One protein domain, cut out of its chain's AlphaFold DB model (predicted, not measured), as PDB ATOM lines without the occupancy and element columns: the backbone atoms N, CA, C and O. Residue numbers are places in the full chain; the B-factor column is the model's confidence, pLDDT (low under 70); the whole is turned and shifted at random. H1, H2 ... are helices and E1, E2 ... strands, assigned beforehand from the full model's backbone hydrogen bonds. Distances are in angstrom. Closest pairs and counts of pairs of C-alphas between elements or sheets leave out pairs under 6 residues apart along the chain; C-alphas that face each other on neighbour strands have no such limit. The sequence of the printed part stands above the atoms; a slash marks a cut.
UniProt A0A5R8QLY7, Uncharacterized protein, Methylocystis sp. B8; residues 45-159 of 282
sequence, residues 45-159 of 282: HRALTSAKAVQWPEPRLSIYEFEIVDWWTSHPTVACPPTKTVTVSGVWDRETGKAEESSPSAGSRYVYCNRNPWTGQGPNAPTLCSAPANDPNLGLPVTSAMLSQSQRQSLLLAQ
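AT A GLANCE: This is residues 45 to 159 of the 282 residues of an uncharacterized protein of Methylocystis sp. B8 (UniProt A0A5R8QLY7). A twisted wall of five antiparallel strands has two short helices, H1 and H2, on one face and no named helix on the other. Residues 74 to 79, between E2 and E3, stick out at one end, and a long link leads from E5 to H1. The printed part has 115 residues, with E1 to E5 before H1 and H2; the sheet, in order E1 E2 E3 E4 E5, is a meander, each strand the antiparallel neighbour of the one before. The class is mixed, and the whole is compact, with a radius of gyration of the C-alphas of 15.4 A and spans of 52 by 35 by 26 A.

HOW THE PARTS SIT: Start at E1, residues 45 to 55, an edge strand that bends by 52 degrees at residue 49. It forms a hairpin with E2, residues 61 to 73; look for N 47 and O 69, 2.9 A apart. E3, residues 84 to 93, follows in a hairpin with N 64 and O 90 at 2.8 A. Next come E4, residues 98 to 103, with N 91 and O 100 at 2.7 A, and the other edge strand E5, residues 107 to 113, with N 101 and O 109 at 2.7 A. H1, residues 142 to 146, is on the sheet at a height of 6.8 A, over none of its strands; its closest C-alphas to E1 are those of Met 146 and Leu 48, 6.3 A. H2, residues 149 to 157, is on the same face over E1, at a height of 9.5 A over a local plane fitted to 6 C-alphas, only just enough; its closest C-alphas to E1 are those of Leu 155 and Ala 53, 5.9 A. In H2 every O i to N i+4 pair is within hydrogen-bond range; in H1 0 of 1 is, beside 2 of 2 O i to N i+3 pairs.

IN THESE COORDINATES: Find C-alpha 45 at (7.233, 40.865, 1.141), where E1 begins its 28.8 A. E2 runs 37.5 A to C-alpha 73 at (5.131, 44.327, 7.532), and E3 runs 28.9 A. H2 ends at C-alpha 157, (10.025, 16.764, -14.271).

THE WHOLE: The C-alphas farthest apart, those of Thr 77 and Asn 124, are 52.8 A apart. The printed part has no cut, and E5 to H1 is the long link. Mean pLDDT of the printed part is 75.2; 35 residues are under 70, among them 54 to 61 and 131 to 138.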
ATOM      1  N   HIS A  45       6.633  42.186   1.190       78.19
ATOM      2  CA  HIS A  45       7.233  40.865   1.141       78.19
ATOM      3  C   HIS A  45       6.463  39.983   0.174       78.19
ATOM      4  O   HIS A  45       5.255  40.127  -0.009       78.19
ATOM      5  N   ARG A  46       7.180  39.036  -0.420       81.50
ATOM      6  CA  ARG A  46       6.640  38.139  -1.431       81.50
ATOM      7  C   ARG A  46       7.274  36.761  -1.301       81.50
ATOM      8  O   ARG A  46       8.498  36.657  -1.236       81.50
ATOM      9  N   ALA A  47       6.464  35.706  -1.344       82.62
ATOM     10  CA  ALA A  47       6.940  34.322  -1.353       82.62
ATOM     11  C   ALA A  47       6.181  33.464  -2.357       82.62
ATOM     12  O   ALA A  47       4.981  33.623  -2.565       82.62
ATOM     13  N   LEU A  48       6.909  32.528  -2.958       87.38
ATOM     14  CA  LEU A  48       6.358  31.513  -3.839       87.38
ATOM     15  C   LEU A  48       5.832  30.373  -2.965       87.38
ATOM     16  O   LEU A  48       6.614  29.733  -2.260       87.38
ATOM     17  N   THR A  49       4.531  30.115  -3.010       85.31
ATOM     18  CA  THR A  49       3.894  29.045  -2.231       85.31
ATOM     19  C   THR A  49       3.725  27.772  -3.041       85.31
ATOM     20  O   THR A  49       3.915  26.679  -2.507       85.31
ATOM     21  N   SER A  50       3.438  27.889  -4.336       84.62
ATOM     22  CA  SER A  50       3.359  26.736  -5.228       84.62
ATOM     23  C   SER A  50       3.842  27.073  -6.638       84.62
ATOM     24  O   SER A  50       3.813  28.219  -7.084       84.62
ATOM     25  N   ALA A  51       4.348  26.057  -7.334       84.12
ATOM     26  CA  ALA A  51       4.746  26.146  -8.729       84.12
ATOM     27  C   ALA A  51       4.346  24.851  -9.426       84.12
ATOM     28  O   ALA A  51       4.682  23.761  -8.956       84.12
ATOM     29  N   LYS A  52       3.635  24.968 -10.543       82.44
ATOM     30  CA  LYS A  52       3.175  23.821 -11.323       82.44
ATOM     31  C   LYS A  52       3.329  24.081 -12.814       82.44
ATOM     32  O   LYS A  52       3.142  25.198 -13.293       82.44
ATOM     33  N   ALA A  53       3.662  23.032 -13.553       71.12
ATOM     34  CA  ALA A  53       3.509  23.028 -14.998       71.12
ATOM     35  C   ALA A  53       2.031  22.780 -15.319       71.12
ATOM     36  O   ALA A  53       1.417  21.901 -14.718       71.12
ATOM     37  N   VAL A  54       1.459  23.576 -16.218       65.50
ATOM     38  CA  VAL A  54       0.006  23.584 -16.457       65.50
ATOM     39  C   VAL A  54      -0.325  22.919 -17.773       65.50
ATOM     40  O   VAL A  54      -1.156  22.019 -17.826       65.50
ATOM     41  N   GLN A  55       0.315  23.373 -18.848       58.44
ATOM     42  CA  GLN A  55      -0.046  22.947 -20.188       58.44
ATOM     43  C   GLN A  55       1.085  23.192 -21.180       58.44
ATOM     44  O   GLN A  55       1.938  24.068 -21.009       58.44
ATOM     45  N   TRP A  56       1.039  22.409 -22.249       56.66
ATOM     46  CA  TRP A  56       1.874  22.537 -23.429       56.66
ATOM     47  C   TRP A  56       0.978  22.442 -24.655       56.66
ATOM     48  O   TRP A  56       0.881  21.381 -25.266       56.66
ATOM     49  N   PRO A  57       0.244  23.518 -24.978       49.22
ATOM     50  CA  PRO A  57      -0.701  23.489 -26.089       49.22
ATOM     51  C   PRO A  57       0.003  23.194 -27.422       49.22
ATOM     52  O   PRO A  57      -0.599  22.628 -28.328       49.22
ATOM     53  N   GLU A  58       1.293  23.536 -27.520       51.69
ATOM     54  CA  GLU A  58       2.148  23.282 -28.673       51.69
ATOM     55  C   GLU A  58       3.583  22.961 -28.215       51.69
ATOM     56  O   GLU A  58       4.029  23.510 -27.204       51.69
ATOM     57  N   PRO A  59       4.369  22.170 -28.976       54.06
ATOM     58  CA  PRO A  59       5.755  21.815 -28.621       54.06
ATOM     59  C   PRO A  59       6.675  23.023 -28.361       54.06
ATOM     60  O   PRO A  59       7.687  22.929 -27.661       54.06
ATOM     61  N   ARG A  60       6.323  24.177 -28.933       65.00
ATOM     62  CA  ARG A  60       7.056  25.440 -28.830       65.00
ATOM     63  C   ARG A  60       6.916  26.117 -27.466       65.00
ATOM     64  O   ARG A  60       7.877  26.739 -27.010       65.00
ATOM     65  N   LEU A  61       5.758  25.987 -26.816       69.06
ATOM     66  CA  LEU A  61       5.391  26.749 -25.623       69.06
ATOM     67  C   LEU A  61       5.370  25.862 -24.385       69.06
ATOM     68  O   LEU A  61       4.854  24.753 -24.410       69.06
ATOM     69  N   SER A  62       5.884  26.375 -23.278       76.81
ATOM     70  CA  SER A  62       5.656  25.789 -21.951       76.81
ATOM     71  C   SER A  62       4.956  26.794 -21.068       76.81
ATOM     72  O   SER A  62       5.416  27.931 -20.981       76.81
ATOM     73  N   ILE A  63       3.892  26.351 -20.403       83.12
ATOM     74  CA  ILE A  63       3.081  27.191 -19.529       83.12
ATOM     75  C   ILE A  63       3.207  26.694 -18.089       83.12
ATOM     76  O   ILE A  63       3.030  25.507 -17.791       83.12
ATOM     77  N   TYR A  64       3.514  27.628 -17.204       86.25
ATOM     78  CA  TYR A  64       3.643  27.463 -15.767       86.25
ATOM     79  C   TYR A  64       2.572  28.282 -15.059       86.25
ATOM     80  O   TYR A  64       2.196  29.359 -15.523       86.25
ATOM     81  N   GLU A  65       2.142  27.806 -13.901       89.06
ATOM     82  CA  GLU A  65       1.403  28.595 -12.926       89.06
ATOM     83  C   GLU A  65       2.200  28.642 -11.632       89.06
ATOM     84  O   GLU A  65       2.683  27.626 -11.122       89.06
ATOM     85  N   PHE A  66       2.313  29.849 -11.105       89.38
ATOM     86  CA  PHE A  66       2.962  30.152  -9.849       89.38
ATOM     87  C   PHE A  66       1.928  30.750  -8.919       89.38
ATOM     88  O   PHE A  66       1.200  31.668  -9.292       89.38
ATOM     89  N   GLU A  67       1.876  30.245  -7.703       90.19
ATOM     90  CA  GLU A  67       1.097  30.847  -6.640       90.19
ATOM     91  C   GLU A  67       2.047  31.621  -5.742       90.19
ATOM     92  O   GLU A  67       3.059  31.101  -5.259       90.19
ATOM     93  N   ILE A  68       1.739  32.898  -5.583       87.00
ATOM     94  CA  ILE A  68       2.559  33.848  -4.855       87.00
ATOM     95  C   ILE A  68       1.706  34.444  -3.751       87.00
ATOM     96  O   ILE A  68       0.574  34.854  -3.994       87.00
ATOM     97  N   VAL A  69       2.266  34.528  -2.553       85.75
ATOM     98  CA  VAL A  69       1.673  35.275  -1.449       85.75
ATOM     99  C   VAL A  69       2.453  36.566  -1.265       85.75
ATOM    100  O   VAL A  69       3.659  36.537  -1.009       85.75
ATOM    101  N   ASP A  70       1.743  37.679  -1.396       81.75
ATOM    102  CA  ASP A  70       2.203  39.021  -1.064       81.75
ATOM    103  C   ASP A  70       1.699  39.379   0.338       81.75
ATOM    104  O   ASP A  70       0.510  39.225   0.638       81.75
ATOM    105  N   TRP A  71       2.592  39.845   1.209       81.88
ATOM    106  CA  TRP A  71       2.238  40.370   2.529       81.88
ATOM    107  C   TRP A  71       3.065  41.606   2.858       81.88
ATOM    108  O   TRP A  71       4.077  41.885   2.220       81.88
ATOM    109  N   TRP A  72       2.636  42.359   3.865       81.56
ATOM    110  CA  TRP A  72       3.306  43.587   4.267       81.56
ATOM    111  C   TRP A  72       3.614  43.568   5.758       81.56
ATOM    112  O   TRP A  72       2.764  43.179   6.559       81.56
ATOM    113  N   THR A  73       4.815  44.002   6.136       79.81
ATOM    114  CA  THR A  73       5.131  44.327   7.532       79.81
ATOM    115  C   THR A  73       5.018  45.827   7.741       79.81
ATOM    116  O   THR A  73       5.333  46.627   6.859       79.81
ATOM    117  N   SER A  74       4.510  46.208   8.909       71.50
ATOM    118  CA  SER A  74       4.233  47.595   9.252       71.50
ATOM    119  C   SER A  74       4.673  47.904  10.671       71.50
ATOM    120  O   SER A  74       4.788  47.018  11.522       71.50
ATOM    121  N   HIS A  75       4.903  49.187  10.934       68.12
ATOM    122  CA  HIS A  75       4.973  49.682  12.299       68.12
ATOM    123  C   HIS A  75       3.566  49.610  12.941       68.12
ATOM    124  O   HIS A  75       2.582  49.793  12.220       68.12
ATOM    125  N   PRO A  76       3.418  49.420  14.272       63.12
ATOM    126  CA  PRO A  76       2.118  49.224  14.943       63.12
ATOM    127  C   PRO A  76       1.019  50.264  14.665       63.12
ATOM    128  O   PRO A  76      -0.152  50.013  14.930       63.12
ATOM    129  N   THR A  77       1.388  51.441  14.163       63.72
ATOM    130  CA  THR A  77       0.493  52.569  13.879       63.72
ATOM    131  C   THR A  77       0.198  52.758  12.385       63.72
ATOM    132  O   THR A  77      -0.444  53.741  12.023       63.72
ATOM    133  N   VAL A  78       0.672  51.859  11.513       67.31
ATOM    134  CA  VAL A  78       0.529  51.945  10.050       67.31
ATOM    135  C   VAL A  78      -0.330  50.788   9.546       67.31
ATOM    136  O   VAL A  78       0.007  49.616   9.731       67.31
ATOM    137  N   ALA A  79      -1.443  51.120   8.891       67.62
ATOM    138  CA  ALA A  79      -2.312  50.145   8.245       67.62
ATOM    139  C   ALA A  79      -1.756  49.791   6.859       67.62
ATOM    140  O   ALA A  79      -1.703  50.645   5.973       67.62
ATOM    141  N   CYS A  80      -1.353  48.534   6.677       71.50
ATOM    142  CA  CYS A  80      -0.865  48.030   5.398       71.50
ATOM    143  C   CYS A  80      -1.922  47.239   4.634       71.50
ATOM    144  O   CYS A  80      -2.903  46.789   5.235       71.50
ATOM    145  N   PRO A  81      -1.740  47.064   3.311       72.31
ATOM    146  CA  PRO A  81      -2.622  46.220   2.522       72.31
ATOM    147  C   PRO A  81      -2.736  44.806   3.121       72.31
ATOM    148  O   PRO A  81      -1.766  44.302   3.697       72.31
ATOM    149  N   PRO A  82      -3.904  44.154   2.997       74.69
ATOM    150  CA  PRO A  82      -4.075  42.789   3.473       74.69
ATOM    151  C   PRO A  82      -3.227  41.813   2.652       74.69
ATOM    152  O   PRO A  82      -3.043  42.004   1.448       74.69
ATOM    153  N   THR A  83      -2.771  40.735   3.293       80.56
ATOM    154  CA  THR A  83      -2.105  39.612   2.619       80.56
ATOM    155  C   THR A  83      -2.961  39.095   1.467       80.56
ATOM    156  O   THR A  83      -4.162  38.867   1.631       80.56
ATOM    157  N   LYS A  84      -2.341  38.880   0.305       78.62
ATOM    158  CA  LYS A  84      -3.026  38.423  -0.903       78.62
ATOM    159  C   LYS A  84      -2.272  37.273  -1.546       78.62
ATOM    160  O   LYS A  84      -1.071  37.362  -1.781       78.62
ATOM    161  N   THR A  85      -3.009  36.234  -1.906       84.69
ATOM    162  CA  THR A  85      -2.515  35.174  -2.781       84.69
ATOM    163  C   THR A  85      -2.879  35.498  -4.224       84.69
ATOM    164  O   THR A  85      -4.023  35.855  -4.519       84.69
ATOM    165  N   VAL A  86      -1.910  35.405  -5.127       84.12
ATOM    166  CA  VAL A  86      -2.063  35.707  -6.550       84.12
ATOM    167  C   VAL A  86      -1.513  34.550  -7.368       84.12
ATOM    168  O   VAL A  86      -0.413  34.061  -7.112       84.12
ATOM    169  N   THR A  87      -2.265  34.144  -8.385       87.75
ATOM    170  CA  THR A  87      -1.782  33.213  -9.402       87.75
ATOM    171  C   THR A  87      -1.168  33.995 -10.556       87.75
ATOM    172  O   THR A  87      -1.756  34.946 -11.075       87.75
ATOM    173  N   VAL A  88       0.033  33.595 -10.945       88.25
ATOM    174  CA  VAL A  88       0.815  34.190 -12.024       88.25
ATOM    175  C   VAL A  88       1.082  33.116 -13.064       88.25
ATOM    176  O   VAL A  88       1.489  32.008 -12.718       88.25
ATOM    177  N   SER A  89       0.869  33.437 -14.337       89.81
ATOM    178  CA  SER A  89       1.207  32.535 -15.436       89.81
ATOM    179  C   SER A  89       2.584  32.876 -15.989       89.81
ATOM    180  O   SER A  89       2.886  34.046 -16.210       89.81
ATOM    181  N   GLY A  90       3.421  31.864 -16.202       89.88
ATOM    182  CA  GLY A  90       4.683  31.991 -16.924       89.88
ATOM    183  C   GLY A  90       4.624  31.231 -18.237       89.88
ATOM    184  O   GLY A  90       4.388  30.029 -18.238       89.88
ATOM    185  N   VAL A  91       4.881  31.901 -19.350       88.69
ATOM    186  CA  VAL A  91       4.950  31.308 -20.682       88.69
ATOM    187  C   VAL A  91       6.381  31.395 -21.184       88.69
ATOM    188  O   VAL A  91       6.975  32.468 -21.237       88.69
ATOM    189  N   TRP A  92       6.943  30.256 -21.573       86.06
ATOM    190  CA  TRP A  92       8.236  30.177 -22.242       86.06
ATOM    191  C   TRP A  92       8.066  29.722 -23.686       86.06
ATOM    192  O   TRP A  92       7.644  28.586 -23.920       86.06
ATOM    193  N   ASP A  93       8.444  30.578 -24.632       82.75
ATOM    194  CA  ASP A  93       8.559  30.267 -26.054       82.75
ATOM    195  C   ASP A  93      10.003  29.890 -26.395       82.75
ATOM    196  O   ASP A  93      10.919  30.711 -26.361       82.75
ATOM    197  N   ARG A  94      10.212  28.620 -26.744       71.69
ATOM    198  CA  ARG A  94      11.541  28.065 -27.038       71.69
ATOM    199  C   ARG A  94      12.150  28.556 -28.340       71.69
ATOM    200  O   ARG A  94      13.375  28.511 -28.467       71.69
ATOM    201  N   GLU A  95      11.318  28.916 -29.313       72.56
ATOM    202  CA  GLU A  95      11.788  29.319 -30.640       72.56
ATOM    203  C   GLU A  95      12.262  30.761 -30.608       72.56
ATOM    204  O   GLU A  95      13.370  31.061 -31.043       72.56
ATOM    205  N   THR A  96      11.444  31.644 -30.036       77.69
ATOM    206  CA  THR A  96      11.794  33.062 -29.917       77.69
ATOM    207  C   THR A  96      12.700  33.339 -28.721       77.69
ATOM    208  O   THR A  96      13.352  34.378 -28.667       77.69
ATOM    209  N   GLY A  97      12.738  32.424 -27.747       78.88
ATOM    210  CA  GLY A  97      13.384  32.648 -26.461       78.88
ATOM    211  C   GLY A  97      12.603  33.610 -25.567       78.88
ATOM    212  O   GLY A  97      13.165  34.113 -24.599       78.88
ATOM    213  N   LYS A  98      11.338  33.923 -25.876       86.50
ATOM    214  CA  LYS A  98      10.525  34.839 -25.069       86.50
ATOM    215  C   LYS A  98      10.030  34.134 -23.802       86.50
ATOM    216  O   LYS A  98       9.277  33.168 -23.881       86.50
ATOM    217  N   ALA A  99      10.409  34.647 -22.638       88.12
ATOM    218  CA  ALA A  99       9.782  34.339 -21.356       88.12
ATOM    219  C   ALA A  99       8.836  35.470 -20.988       88.12
ATOM    220  O   ALA A  99       9.278  36.610 -20.894       88.12
ATOM    221  N   GLU A 100       7.573  35.157 -20.741       90.88
ATOM    222  CA  GLU A 100       6.552  36.114 -20.341       90.88
ATOM    223  C   GLU A 100       5.886  35.664 -19.043       90.88
ATOM    224  O   GLU A 100       5.423  34.539 -18.931       90.88
ATOM    225  N   GLU A 101       5.860  36.537 -18.049       88.81
ATOM    226  CA  GLU A 101       5.160  36.377 -16.786       88.81
ATOM    227  C   GLU A 101       3.958  37.322 -16.785       88.81
ATOM    228  O   GLU A 101       4.127  38.536 -16.854       88.81
ATOM    229  N   SER A 102       2.741  36.795 -16.714       87.44
ATOM    230  CA  SER A 102       1.511  37.589 -16.691       87.44
ATOM    231  C   SER A 102       0.750  37.387 -15.390       87.44
ATOM    232  O   SER A 102       0.458  36.253 -14.997       87.44
ATOM    233  N   SER A 103       0.382  38.494 -14.747       76.81
ATOM    234  CA  SER A 103      -0.486  38.516 -13.571       76.81
ATOM    235  C   SER A 103      -1.747  39.329 -13.874       76.81
ATOM    236  O   SER A 103      -1.618  40.431 -14.414       76.81
ATOM    237  N   PRO A 104      -2.938  38.871 -13.445       64.50
ATOM    238  CA  PRO A 104      -4.174  39.653 -13.561       64.50
ATOM    239  C   PRO A 104      -4.039  41.051 -12.937       64.50
ATOM    240  O   PRO A 104      -4.516  42.042 -13.472       64.50
ATOM    241  N   SER A 105      -3.296  41.148 -11.829       60.19
ATOM    242  CA  SER A 105      -3.161  42.382 -11.050       60.19
ATOM    243  C   SER A 105      -1.944  43.251 -11.376       60.19
ATOM    244  O   SER A 105      -1.887  44.382 -10.903       60.19
ATOM    245  N   ALA A 106      -0.952  42.739 -12.112       63.53
ATOM    246  CA  ALA A 106       0.328  43.436 -12.318       63.53
ATOM    247  C   ALA A 106       0.739  43.589 -13.794       63.53
ATOM    248  O   ALA A 106       1.829  44.091 -14.067       63.53
ATOM    249  N   GLY A 107      -0.127  43.187 -14.730       70.38
ATOM    250  CA  GLY A 107       0.175  43.193 -16.160       70.38
ATOM    251  C   GLY A 107       1.113  42.055 -16.565       70.38
ATOM    252  O   GLY A 107       1.357  41.123 -15.789       70.38
ATOM    253  N   SER A 108       1.619  42.112 -17.797       80.88
ATOM    254  CA  SER A 108       2.618  41.166 -18.291       80.88
ATOM    255  C   SER A 108       4.021  41.757 -18.252       80.88
ATOM    256  O   SER A 108       4.228  42.956 -18.429       80.88
ATOM    257  N   ARG A 109       4.995  40.892 -17.983       84.12
ATOM    258  CA  ARG A 109       6.419  41.190 -18.021       84.12
ATOM    259  C   ARG A 109       7.132  40.175 -18.871       84.12
ATOM    260  O   ARG A 109       6.847  38.992 -18.738       84.12
ATOM    261  N   TYR A 110       8.071  40.591 -19.709       86.56
ATOM    262  CA  TYR A 110       8.775  39.625 -20.542       86.56
ATOM    263  C   TYR A 110      10.248  39.951 -20.787       86.56
ATOM    264  O   TYR A 110      10.709  41.081 -20.620       86.56
ATOM    265  N   VAL A 111      10.992  38.918 -21.181       86.38
ATOM    266  CA  VAL A 111      12.420  38.962 -21.515       86.38
ATOM    267  C   VAL A 111      12.739  37.919 -22.589       86.38
ATOM    268  O   VAL A 111      12.043  36.910 -22.691       86.38
ATOM    269  N   TYR A 112      13.800  38.123 -23.370       85.38
ATOM    270  CA  TYR A 112      14.282  37.124 -24.325       85.38
ATOM    271  C   TYR A 112      15.527  36.429 -23.798       85.38
ATOM    272  O   TYR A 112      16.598  37.028 -23.759       85.38
ATOM    273  N   CYS A 113      15.417  35.167 -23.411       81.62
ATOM    274  CA  CYS A 113      16.537  34.378 -22.925       81.62
ATOM    275  C   CYS A 113      16.952  33.307 -23.944       81.62
ATOM    276  O   CYS A 113      16.178  32.857 -24.785       81.62
ATOM    277  N   ASN A 114      18.196  32.846 -23.873       73.38
ATOM    278  CA  ASN A 114      18.609  31.648 -24.608       73.38
ATOM    279  C   ASN A 114      18.180  30.352 -23.891       73.38
ATOM    280  O   ASN A 114      17.986  29.319 -24.536       73.38
ATOM    281  N   ARG A 115      17.983  30.414 -22.570       77.44
ATOM    282  CA  ARG A 115      17.475  29.337 -21.717       77.44
ATOM    283  C   ARG A 115      16.194  29.766 -21.020       77.44
ATOM    284  O   ARG A 115      16.035  30.929 -20.670       77.44
ATOM    285  N   ASN A 116      15.331  28.798 -20.760       82.44
ATOM    286  CA  ASN A 116      14.151  28.959 -19.940       82.44
ATOM    287  C   ASN A 116      14.564  29.485 -18.554       82.44
ATOM    288  O   ASN A 116      15.348  28.820 -17.870       82.44
ATOM    289  N   PRO A 117      14.060  30.650 -18.124       81.81
ATOM    290  CA  PRO A 117      14.503  31.271 -16.882       81.81
ATOM    291  C   PRO A 117      14.027  30.524 -15.627       81.81
ATOM    292  O   PRO A 117      14.659  30.641 -14.582       81.81
ATOM    293  N   TRP A 118      12.955  29.731 -15.712       84.69
ATOM    294  CA  TRP A 118      12.399  29.000 -14.569       84.69
ATOM    295  C   TRP A 118      13.036  27.627 -14.379       84.69
ATOM    296  O   TRP A 118      13.306  27.223 -13.253       84.69
ATOM    297  N   THR A 119      13.307  26.907 -15.467       79.62
ATOM    298  CA  THR A 119      13.857  25.539 -15.401       79.62
ATOM    299  C   THR A 119      15.345  25.466 -15.735       79.62
ATOM    300  O   THR A 119      15.990  24.457 -15.455       79.62
ATOM    301  N   GLY A 120      15.914  26.513 -16.338       73.56
ATOM    302  CA  GLY A 120      17.273  26.505 -16.886       73.56
ATOM    303  C   GLY A 120      17.410  25.743 -18.210       73.56
ATOM    304  O   GLY A 120      18.524  25.605 -18.715       73.56
ATOM    305  N   GLN A 121      16.305  25.251 -18.785       69.56
ATOM    306  CA  GLN A 121      16.290  24.450 -20.011       69.56
ATOM    307  C   GLN A 121      16.694  25.272 -21.248       69.56
ATOM    308  O   GLN A 121      16.069  26.282 -21.561       69.56
ATOM    309  N   GLY A 122      17.687  24.824 -22.016       61.72
ATOM    310  CA  GLY A 122      18.054  25.436 -23.296       61.72
ATOM    311  C   GLY A 122      19.441  25.012 -23.790       61.72
ATOM    312  O   GLY A 122      20.005  24.051 -23.267       61.72
ATOM    313  N   PRO A 123      20.011  25.718 -24.785       57.03
ATOM    314  CA  PRO A 123      21.307  25.396 -25.374       57.03
ATOM    315  C   PRO A 123      22.429  25.381 -24.332       57.03
ATOM    316  O   PRO A 123      22.383  26.096 -23.322       57.03
ATOM    317  N   ASN A 124      23.484  24.601 -24.588       58.16
ATOM    318  CA  ASN A 124      24.636  24.489 -23.694       58.16
ATOM    319  C   ASN A 124      25.571  25.719 -23.786       58.16
ATOM    320  O   ASN A 124      26.723  25.616 -24.185       58.16
ATOM    321  N   ALA A 125      25.035  26.896 -23.460       62.06
ATOM    322  CA  ALA A 125      25.697  28.197 -23.426       62.06
ATOM    323  C   ALA A 125      25.343  28.932 -22.115       62.06
ATOM    324  O   ALA A 125      24.302  28.628 -21.529       62.06
ATOM    325  N   PRO A 126      26.156  29.888 -21.629       58.81
ATOM    326  CA  PRO A 126      25.797  30.698 -20.461       58.81
ATOM    327  C   PRO A 126      24.431  31.370 -20.652       58.81
ATOM    328  O   PRO A 126      24.110  31.802 -21.760       58.81
ATOM    329  N   THR A 127      23.620  31.443 -19.591       60.81
ATOM    330  CA  THR A 127      22.300  32.086 -19.650       60.81
ATOM    331  C   THR A 127      22.474  33.556 -20.012       60.81
ATOM    332  O   THR A 127      23.041  34.329 -19.244       60.81
ATOM    333  N   LEU A 128      21.978  33.934 -21.183       70.44
ATOM    334  CA  LEU A 128      21.962  35.301 -21.677       70.44
ATOM    335  C   LEU A 128      20.502  35.676 -21.876       70.44
ATOM    336  O   LEU A 128      19.808  35.067 -22.691       70.44
ATOM    337  N   CYS A 129      20.056  36.651 -21.096       78.31
ATOM    338  CA  CYS A 129      18.759  37.277 -21.250       78.31
ATOM    339  C   CYS A 129      18.981  38.683 -21.803       78.31
ATOM    340  O   CYS A 129      19.822  39.434 -21.315       78.31
ATOM    341  N   SER A 130      18.257  38.996 -22.863       74.25
ATOM    342  CA  SER A 130      18.342  40.226 -23.627       74.25
ATOM    343  C   SER A 130      16.968  40.867 -23.725       74.25
ATOM    344  O   SER A 130      15.927  40.240 -23.500       74.25
ATOM    345  N   ALA A 131      16.998  42.150 -24.031       61.22
ATOM    346  CA  ALA A 131      15.858  43.020 -23.944       61.22
ATOM    347  C   ALA A 131      15.899  44.040 -25.084       61.22
ATOM    348  O   ALA A 131      16.919  44.721 -25.223       61.22
ATOM    349  N   PRO A 132      14.828  44.188 -25.884       60.31
ATOM    350  CA  PRO A 132      14.688  45.361 -26.733       60.31
ATOM    351  C   PRO A 132      14.617  46.621 -25.860       60.31
ATOM    352  O   PRO A 132      13.938  46.652 -24.832       60.31
ATOM    353  N   ALA A 133      15.356  47.656 -26.253       58.69
ATOM    354  CA  ALA A 133      15.364  48.921 -25.533       58.69
ATOM    355  C   ALA A 133      13.983  49.600 -25.620       58.69
ATOM    356  O   ALA A 133      13.389  49.645 -26.695       58.69
ATOM    357  N   ASN A 134      13.530  50.187 -24.505       65.69
ATOM    358  CA  ASN A 134      12.337  51.042 -24.376       65.69
ATOM    359  C   ASN A 134      10.950  50.365 -24.279       65.69
ATOM    360  O   ASN A 134       9.950  51.069 -24.405       65.69
ATOM    361  N   ASP A 135      10.843  49.061 -24.005       69.88
ATOM    362  CA  ASP A 135       9.540  48.447 -23.688       69.88
ATOM    363  C   ASP A 135       9.233  48.539 -22.169       69.88
ATOM    364  O   ASP A 135      10.032  48.066 -21.360       69.88
ATOM    365  N   PRO A 136       8.103  49.144 -21.744       69.31
ATOM    366  CA  PRO A 136       7.744  49.297 -20.328       69.31
ATOM    367  C   PRO A 136       7.299  47.992 -19.645       69.31
ATOM    368  O   PRO A 136       7.333  47.902 -18.418       69.31
ATOM    369  N   ASN A 137       6.899  46.984 -20.421       69.25
ATOM    370  CA  ASN A 137       6.563  45.638 -19.954       69.25
ATOM    371  C   ASN A 137       7.803  44.730 -19.930       69.25
ATOM    372  O   ASN A 137       7.716  43.533 -19.672       69.25
ATOM    373  N   LEU A 138       8.988  45.263 -20.208       69.38
ATOM    374  CA  LEU A 138      10.220  44.501 -20.139       69.38
ATOM    375  C   LEU A 138      10.661  44.304 -18.680       69.38
ATOM    376  O   LEU A 138      10.850  45.262 -17.930       69.38
ATOM    377  N   GLY A 139      10.901  43.056 -18.283       71.06
ATOM    378  CA  GLY A 139      11.431  42.742 -16.960       71.06
ATOM    379  C   GLY A 139      11.736  41.260 -16.786       71.06
ATOM    380  O   GLY A 139      11.071  40.407 -17.370       71.06
ATOM    381  N   LEU A 140      12.745  40.948 -15.966       71.75
ATOM    382  CA  LEU A 140      13.015  39.562 -15.586       71.75
ATOM    383  C   LEU A 140      11.784  38.980 -14.868       71.75
ATOM    384  O   LEU A 140      11.278  39.630 -13.946       71.75
ATOM    385  N   PRO A 141      11.327  37.769 -15.241       80.00
ATOM    386  CA  PRO A 141      10.268  37.072 -14.523       80.00
ATOM    387  C   PRO A 141      10.626  36.951 -13.045       80.00
ATOM    388  O   PRO A 141      11.656  36.359 -12.701       80.00
ATOM    389  N   VAL A 142       9.800  37.515 -12.167       76.50
ATOM    390  CA  VAL A 142      10.104  37.612 -10.731       76.50
ATOM    391  C   VAL A 142      10.177  36.214 -10.120       76.50
ATOM    392  O   VAL A 142      11.063  35.909  -9.321       76.50
ATOM    393  N   THR A 143       9.300  35.324 -10.576       81.94
ATOM    394  CA  THR A 143       9.217  33.936 -10.105       81.94
ATOM    395  C   THR A 143      10.468  33.111 -10.410       81.94
ATOM    396  O   THR A 143      10.775  32.179  -9.666       81.94
ATOM    397  N   SER A 144      11.255  33.465 -11.434       79.31
ATOM    398  CA  SER A 144      12.487  32.737 -11.779       79.31
ATOM    399  C   SER A 144      13.528  32.749 -10.648       79.31
ATOM    400  O   SER A 144      14.158  31.727 -10.353       79.31
ATOM    401  N   ALA A 145      13.664  33.883  -9.955       80.56
ATOM    402  CA  ALA A 145      14.580  34.054  -8.830       80.56
ATOM    403  C   ALA A 145      14.062  33.425  -7.526       80.56
ATOM    404  O   ALA A 145      14.857  33.097  -6.651       80.56
ATOM    405  N   MET A 146      12.745  33.241  -7.405       83.94
ATOM    406  CA  MET A 146      12.097  32.732  -6.190       83.94
ATOM    407  C   MET A 146      12.064  31.202  -6.116       83.94
ATOM    408  O   MET A 146      11.936  30.640  -5.031       83.94
ATOM    409  N   LEU A 147      12.163  30.522  -7.262       83.38
ATOM    410  CA  LEU A 147      12.136  29.064  -7.329       83.38
ATOM    411  C   LEU A 147      13.367  28.443  -6.661       83.38
ATOM    412  O   LEU A 147      14.504  28.689  -7.081       83.38
ATOM    413  N   SER A 148      13.129  27.545  -5.704       83.00
ATOM    414  CA  SER A 148      14.170  26.681  -5.144       83.00
ATOM    415  C   SER A 148      14.680  25.681  -6.186       83.00
ATOM    416  O   SER A 148      13.988  25.349  -7.149       83.00
ATOM    417  N   GLN A 149      15.877  25.123  -5.985       77.44
ATOM    418  CA  GLN A 149      16.418  24.110  -6.899       77.44
ATOM    419  C   GLN A 149      15.489  22.893  -7.050       77.44
ATOM    420  O   GLN A 149      15.338  22.385  -8.161       77.44
ATOM    421  N   SER A 150      14.834  22.456  -5.968       76.25
ATOM    422  CA  SER A 150      13.879  21.348  -6.019       76.25
ATOM    423  C   SER A 150      12.623  21.713  -6.802       76.25
ATOM    424  O   SER A 150      12.167  20.908  -7.600       76.25
ATOM    425  N   GLN A 151      12.099  22.935  -6.669       80.12
ATOM    426  CA  GLN A 151      10.961  23.392  -7.471       80.12
ATOM    427  C   GLN A 151      11.328  23.513  -8.951       80.12
ATOM    428  O   GLN A 151      10.551  23.090  -9.798       80.12
ATOM    429  N   ARG A 152      12.525  24.014  -9.282       77.81
ATOM    430  CA  ARG A 152      13.017  24.049 -10.673       77.81
ATOM    431  C   ARG A 152      13.108  22.647 -11.269       77.81
ATOM    432  O   ARG A 152      12.712  22.442 -12.413       77.81
ATOM    433  N   GLN A 153      13.590  21.681 -10.486       72.06
ATOM    434  CA  GLN A 153      13.616  20.273 -10.879       72.06
ATOM    435  C   GLN A 153      12.203  19.707 -11.027       72.06
ATOM    436  O   GLN A 153      11.914  19.110 -12.053       72.06
ATOM    437  N   SER A 154      11.295  19.935 -10.079       71.69
ATOM    438  CA  SER A 154       9.904  19.483 -10.180       71.69
ATOM    439  C   SER A 154       9.192  20.069 -11.394       71.69
ATOM    440  O   SER A 154       8.485  19.348 -12.085       71.69
ATOM    441  N   LEU A 155       9.420  21.349 -11.700       75.75
ATOM    442  CA  LEU A 155       8.905  21.976 -12.911       75.75
ATOM    443  C   LEU A 155       9.489  21.346 -14.167       75.75
ATOM    444  O   LEU A 155       8.744  21.188 -15.113       75.75
ATOM    445  N   LEU A 156      10.769  20.966 -14.179       68.19
ATOM    446  CA  LEU A 156      11.389  20.235 -15.289       68.19
ATOM    447  C   LEU A 156      10.816  18.812 -15.436       68.19
ATOM    448  O   LEU A 156      10.628  18.332 -16.549       68.19
ATOM    449  N   LEU A 157      10.539  18.137 -14.317       58.88
ATOM    450  CA  LEU A 157      10.025  16.764 -14.271       58.88
ATOM    451  C   LEU A 157       8.540  16.679 -14.629       58.88
ATOM    452  O   LEU A 157       8.121  15.741 -15.296       58.88
ATOM    453  N   ALA A 158       7.750  17.679 -14.237       58.16
ATOM    454  CA  ALA A 158       6.334  17.789 -14.577       58.16
ATOM    455  C   ALA A 158       6.092  18.090 -16.073       58.16
ATOM    456  O   ALA A 158       4.949  18.268 -16.485       58.16
ATOM    457  N   GLN A 159       7.154  18.206 -16.879       50.03
ATOM    458  CA  GLN A 159       7.176  18.975 -18.120       50.03
ATOM    459  C   GLN A 159       7.521  18.234 -19.404       50.03
ATOM    460  O   GLN A 159       7.840  18.885 -20.394       50.03
TER     461      GLN A 159